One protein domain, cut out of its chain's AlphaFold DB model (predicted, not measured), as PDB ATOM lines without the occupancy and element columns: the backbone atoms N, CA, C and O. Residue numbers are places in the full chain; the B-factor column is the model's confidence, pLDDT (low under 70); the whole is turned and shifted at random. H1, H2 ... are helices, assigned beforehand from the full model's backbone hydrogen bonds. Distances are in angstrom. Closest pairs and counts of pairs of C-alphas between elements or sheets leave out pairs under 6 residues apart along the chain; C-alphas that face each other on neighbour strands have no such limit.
ATOM      1  N   PRO A  31      35.709 -20.360 -46.312       65.50
ATOM      2  CA  PRO A  31      35.729 -18.927 -46.010       65.50
ATOM      3  C   PRO A  31      36.901 -18.508 -45.093       65.50
ATOM      4  O   PRO A  31      37.055 -19.044 -43.993       65.50
ATOM      5  N   GLN A  32      37.668 -17.482 -45.487       66.94
ATOM      6  CA  GLN A  32      38.814 -16.933 -44.723       66.94
ATOM      7  C   GLN A  32      38.528 -16.623 -43.229       66.94
ATOM      8  O   GLN A  32      39.371 -16.929 -42.374       66.94
ATOM      9  N   PRO A  33      37.341 -16.097 -42.841       72.44
ATOM     10  CA  PRO A  33      36.981 -15.910 -41.431       72.44
ATOM     11  C   PRO A  33      36.967 -17.204 -40.602       72.44
ATOM     12  O   PRO A  33      37.279 -17.181 -39.410       72.44
ATOM     13  N   LEU A  34      36.639 -18.347 -41.216       74.06
ATOM     14  CA  LEU A  34      36.645 -19.641 -40.537       74.06
ATOM     15  C   LEU A  34      38.077 -20.079 -40.231       74.06
ATOM     16  O   LEU A  34      38.355 -20.459 -39.094       74.06
ATOM     17  N   TYR A  35      38.996 -19.963 -41.197       78.38
ATOM     18  CA  TYR A  35      40.412 -20.269 -40.981       78.38
ATOM     19  C   TYR A  35      41.036 -19.348 -39.922       78.38
ATOM     20  O   TYR A  35      41.761 -19.810 -39.038       78.38
ATOM     21  N   ALA A  36      40.691 -18.057 -39.939       80.50
ATOM     22  CA  ALA A  36      41.131 -17.101 -38.925       80.50
ATOM     23  C   ALA A  36      40.693 -17.506 -37.504       80.50
ATOM     24  O   ALA A  36      41.482 -17.362 -36.569       80.50
ATOM     25  N   SER A  37      39.491 -18.079 -37.357       81.56
ATOM     26  CA  SER A  37      38.928 -18.527 -36.072       81.56
ATOM     27  C   SER A  37      39.588 -19.780 -35.470       81.56
ATOM     28  O   SER A  37      39.323 -20.120 -34.314       81.56
ATOM     29  N   LEU A  38      40.437 -20.485 -36.230       85.69
ATOM     30  CA  LEU A  38      41.101 -21.705 -35.767       85.69
ATOM     31  C   LEU A  38      42.228 -21.404 -34.771       85.69
ATOM     32  O   LEU A  38      43.019 -20.473 -34.945       85.69
ATOM     33  N   ARG A  39      42.358 -22.254 -33.748       90.25
ATOM     34  CA  ARG A  39      43.470 -22.208 -32.784       90.25
ATOM     35  C   ARG A  39      44.794 -22.580 -33.469       90.25
ATOM     36  O   ARG A  39      44.772 -23.358 -34.422       90.25
ATOM     37  N   PRO A  40      45.963 -22.144 -32.956       90.56
ATOM     38  CA  PRO A  40      47.262 -22.458 -33.568       90.56
ATOM     39  C   PRO A  40      47.476 -23.956 -33.833       90.56
ATOM     40  O   PRO A  40      47.818 -24.350 -34.942       90.56
ATOM     41  N   ARG A  41      47.142 -24.805 -32.852       89.62
ATOM     42  CA  ARG A  41      47.225 -26.267 -32.986       89.62
ATOM     43  C   ARG A  41      46.270 -26.837 -34.043       89.62
ATOM     44  O   ARG A  41      46.577 -27.843 -34.672       89.62
ATOM     45  N   GLU A  42      45.105 -26.220 -34.236       89.31
ATOM     46  CA  GLU A  42      44.149 -26.636 -35.271       89.31
ATOM     47  C   GLU A  42      44.678 -26.283 -36.660       89.31
ATOM     48  O   GLU A  42      44.580 -27.111 -37.556       89.31
ATOM     49  N   LYS A  43      45.307 -25.113 -36.823       87.75
ATOM     50  CA  LYS A  43      45.961 -24.724 -38.082       87.75
ATOM     51  C   LYS A  43      47.105 -25.674 -38.442       87.75
ATOM     52  O   LYS A  43      47.151 -26.155 -39.567       87.75
ATOM     53  N   GLU A  44      47.960 -26.013 -37.476       88.75
ATOM     54  CA  GLU A  44      49.042 -26.991 -37.662       88.75
ATOM     55  C   GLU A  44      48.497 -28.372 -38.065       88.75
ATOM     56  O   GLU A  44      48.969 -28.991 -39.016       88.75
ATOM     57  N   THR A  45      47.449 -28.840 -37.376       88.00
ATOM     58  CA  THR A  45      46.799 -30.125 -37.685       88.00
ATOM     59  C   THR A  45      46.190 -30.105 -39.088       88.00
ATOM     60  O   THR A  45      46.362 -31.058 -39.845       88.00
ATOM     61  N   LEU A  46      45.530 -29.007 -39.461       87.81
ATOM     62  CA  LEU A  46      44.937 -28.830 -40.782       87.81
ATOM     63  C   LEU A  46      45.997 -28.843 -41.890       87.81
ATOM     64  O   LEU A  46      45.798 -29.504 -42.900       87.81
ATOM     65  N   GLN A  47      47.135 -28.172 -41.692       85.38
ATOM     66  CA  GLN A  47      48.248 -28.176 -42.650       85.38
ATOM     67  C   GLN A  47      48.886 -29.561 -42.795       85.38
ATOM     68  O   GLN A  47      49.237 -29.974 -43.899       85.38
ATOM     69  N   LYS A  48      49.028 -30.289 -41.683       85.88
ATOM     70  CA  LYS A  48      49.667 -31.607 -41.669       85.88
ATOM     71  C   LYS A  48      48.773 -32.718 -42.220       85.88
ATOM     72  O   LYS A  48      49.281 -33.631 -42.863       85.88
ATOM     73  N   TYR A  49      47.471 -32.673 -41.941       85.94
ATOM     74  CA  TYR A  49      46.553 -33.789 -42.196       85.94
ATOM     75  C   TYR A  49      45.400 -33.457 -43.151       85.94
ATOM     76  O   TYR A  49      44.688 -34.367 -43.567       85.94
ATOM     77  N   GLY A  50      45.175 -32.185 -43.488       84.81
ATOM     78  CA  GLY A  50      44.078 -31.749 -44.361       84.81
ATOM     79  C   GLY A  50      42.701 -31.689 -43.688       84.81
ATOM     80  O   GLY A  50      41.723 -31.316 -44.329       84.81
ATOM     81  N   PHE A  51      42.595 -32.013 -42.395       86.88
ATOM     82  CA  PHE A  51      41.356 -31.891 -41.624       86.88
ATOM     83  C   PHE A  51      41.632 -31.579 -40.148       86.88
ATOM     84  O   PHE A  51      42.744 -31.752 -39.646       86.88
ATOM     85  N   ILE A  52      40.589 -31.147 -39.435       88.56
ATOM     86  CA  ILE A  52      40.591 -31.012 -37.975       88.56
ATOM     87  C   ILE A  52      39.367 -31.702 -37.381       88.56
ATOM     88  O   ILE A  52      38.282 -31.680 -37.960       88.56
ATOM     89  N   ALA A  53      39.524 -32.269 -36.188       87.06
ATOM     90  CA  ALA A  53      38.415 -32.791 -35.401       87.06
ATOM     91  C   ALA A  53      38.230 -31.925 -34.151       87.06
ATOM     92  O   ALA A  53      39.147 -31.766 -33.341       87.06
ATOM     93  N   ARG A  54      37.031 -31.362 -33.982       84.12
ATOM     94  CA  ARG A  54      36.657 -30.581 -32.798       84.12
ATOM     95  C   ARG A  54      35.535 -31.285 -32.063       84.12
ATOM     96  O   ARG A  54      34.557 -31.717 -32.664       84.12
ATOM     97  N   LYS A  55      35.651 -31.352 -30.737       83.88
ATOM     98  CA  LYS A  55      34.533 -31.771 -29.896       83.88
ATOM     99  C   LYS A  55      33.397 -30.763 -30.071       83.88
ATOM    100  O   LYS A  55      33.590 -29.576 -29.805       83.88
ATOM    101  N   SER A  56      32.236 -31.243 -30.507       83.12
ATOM    102  CA  SER A  56      31.037 -30.415 -30.610       83.12
ATOM    103  C   SER A  56      30.628 -29.895 -29.227       83.12
ATOM    104  O   SER A  56      30.647 -30.642 -28.246       83.12
ATOM    105  N   ALA A  57      30.247 -28.618 -29.159       85.62
ATOM    106  CA  ALA A  57      29.582 -28.036 -27.992       85.62
ATOM    107  C   ALA A  57      28.078 -28.368 -27.962       85.62
ATOM    108  O   ALA A  57      27.421 -28.187 -26.939       85.62
ATOM    109  N   TYR A  58      27.533 -28.864 -29.077       87.12
ATOM    110  CA  TYR A  58      26.120 -29.182 -29.218       87.12
ATOM    111  C   TYR A  58      25.844 -30.625 -28.794       87.12
ATOM    112  O   TYR A  58      26.498 -31.542 -29.298       87.12
ATOM    113  N   PRO A  59      24.848 -30.855 -27.923       83.88
ATOM    114  CA  PRO A  59      24.520 -32.193 -27.437       83.88
ATOM    115  C   PRO A  59      23.761 -33.043 -28.465       83.88
ATOM    116  O   PRO A  59      23.652 -34.251 -28.286       83.88
ATOM    117  N   LYS A  60      23.201 -32.425 -29.515       82.81
ATOM    118  CA  LYS A  60      22.384 -33.083 -30.542       82.81
ATOM    119  C   LYS A  60      22.795 -32.620 -31.934       82.81
ATOM    120  O   LYS A  60      23.074 -31.435 -32.134       82.81
ATOM    121  N   PHE A  61      22.732 -33.535 -32.901       84.00
ATOM    122  CA  PHE A  61      22.940 -33.230 -34.319       84.00
ATOM    123  C   PHE A  61      21.992 -32.139 -34.822       84.00
ATOM    124  O   PHE A  61      22.425 -31.233 -35.524       84.00
ATOM    125  N   SER A  62      20.720 -32.169 -34.416       82.81
ATOM    126  CA  SER A  62      19.732 -31.169 -34.840       82.81
ATOM    127  C   SER A  62      20.136 -29.745 -34.455       82.81
ATOM    128  O   SER A  62      20.077 -28.845 -35.289       82.81
ATOM    129  N   THR A  63      20.611 -29.539 -33.224       86.25
ATOM    130  CA  THR A  63      21.073 -28.226 -32.752       86.25
ATOM    131  C   THR A  63      22.347 -27.786 -33.473       86.25
ATOM    132  O   THR A  63      22.458 -26.622 -33.854       86.25
ATOM    133  N   LEU A  64      23.281 -28.716 -33.718       86.81
ATOM    134  CA  LEU A  64      24.480 -28.444 -34.512       86.81
ATOM    135  C   LEU A  64      24.107 -27.971 -35.923       86.81
ATOM    136  O   LEU A  64      24.572 -26.920 -36.351       86.81
ATOM    137  N   TYR A  65      23.242 -28.700 -36.631       84.38
ATOM    138  CA  TYR A  65      22.854 -28.342 -37.996       84.38
ATOM    139  C   TYR A  65      22.040 -27.047 -38.071       84.38
ATOM    140  O   TYR A  65      22.223 -26.279 -39.011       84.38
ATOM    141  N   GLN A  66      21.196 -26.751 -37.077       84.00
ATOM    142  CA  GLN A  66      20.510 -25.455 -36.986       84.00
ATOM    143  C   GLN A  66      21.504 -24.297 -36.867       84.00
ATOM    144  O   GLN A  66      21.360 -23.294 -37.562       84.00
ATOM    145  N   HIS A  67      22.538 -24.451 -36.036       83.50
ATOM    146  CA  HIS A  67      23.584 -23.444 -35.910       83.50
ATOM    147  C   HIS A  67      24.417 -23.321 -37.192       83.50
ATOM    148  O   HIS A  67      24.625 -22.214 -37.687       83.50
ATOM    149  N   LEU A  68      24.838 -24.448 -37.772       81.56
ATOM    150  CA  LEU A  68      25.606 -24.459 -39.017       81.56
ATOM    151  C   LEU A  68      24.835 -23.837 -40.183       81.56
ATOM    152  O   LEU A  68      25.449 -23.170 -40.998       81.56
ATOM    153  N   LYS A  69      23.503 -23.966 -40.231       78.25
ATOM    154  CA  LYS A  69      22.659 -23.297 -41.235       78.25
ATOM    155  C   LYS A  69      22.759 -21.766 -41.176       78.25
ATOM    156  O   LYS A  69      22.571 -21.110 -42.194       78.25
ATOM    157  N   THR A  70      23.009 -21.197 -39.995       78.50
ATOM    158  CA  THR A  70      23.147 -19.740 -39.807       78.50
ATOM    159  C   THR A  70      24.568 -19.230 -40.041       78.50
ATOM    160  O   THR A  70      24.753 -18.049 -40.322       78.50
ATOM    161  N   GLY A  71      25.572 -20.107 -39.947       69.88
ATOM    162  CA  GLY A  71      26.943 -19.794 -40.334       69.88
ATOM    163  C   GLY A  71      27.108 -19.985 -41.837       69.88
ATOM    164  O   GLY A  71      26.634 -20.969 -42.388       69.88
ATOM    165  N   ALA A  72      27.801 -19.086 -42.527       69.62
ATOM    166  CA  ALA A  72      28.126 -19.234 -43.950       69.62
ATOM    167  C   ALA A  72      29.190 -20.334 -44.207       69.62
ATOM    168  O   ALA A  72      30.146 -20.130 -44.949       69.62
TER     169      ALA A  72
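What this domain is: This is residues 31 to 72 of the 387 residues of an uncharacterized protein of candidate division WOR_3 bacterium SM23_60 (UniProt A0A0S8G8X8). An open frame with an empty middle: short H1 and longer H2 make one side, and H3 stands across the gap at the far end of the extended link of residues 50 to 60. The two ends of the printed part come back towards each other over the open side. The printed part has 42 residues, with three named helices in the order H1, H2, H3 and no named strand: all helix, loose, radius of gyration of the C-alphas 11.9 A, elongated, spans 31 by 20 by 15 A.

How they stand to each other: H1, residues 32 to 36, and H2, residues 40 to 49, are close but not clearly touching; their closest C-alphas, of Tyr 35 and Lys 43, are 7.7 A apart. H3, residues 61 to 70, is apart from H1 and from H2. Every O i to N i+4 pair is within hydrogen-bond range in H1 and H2, and 5 of 6 in H3.

Where its parts are: H1 begins at C-alpha 32 (38.814, -16.933, -44.723). H2 measures 14.3 A from first to last C-alpha. H3 measures 14.6 A and ends at C-alpha 70 (23.147, -19.740, -39.807).

The domain as a whole: The C-alphas farthest apart, of Lys 48 and Ser 62, are 30.7 A apart; those of Pro 31 and Ala 72, first and last printed, 7.9 A. The link from H1 to H2 is tight, that from H2 to H3 long. The printed part has no cut. Residues 31 to 32 and 71 to 72 have pLDDT under 70.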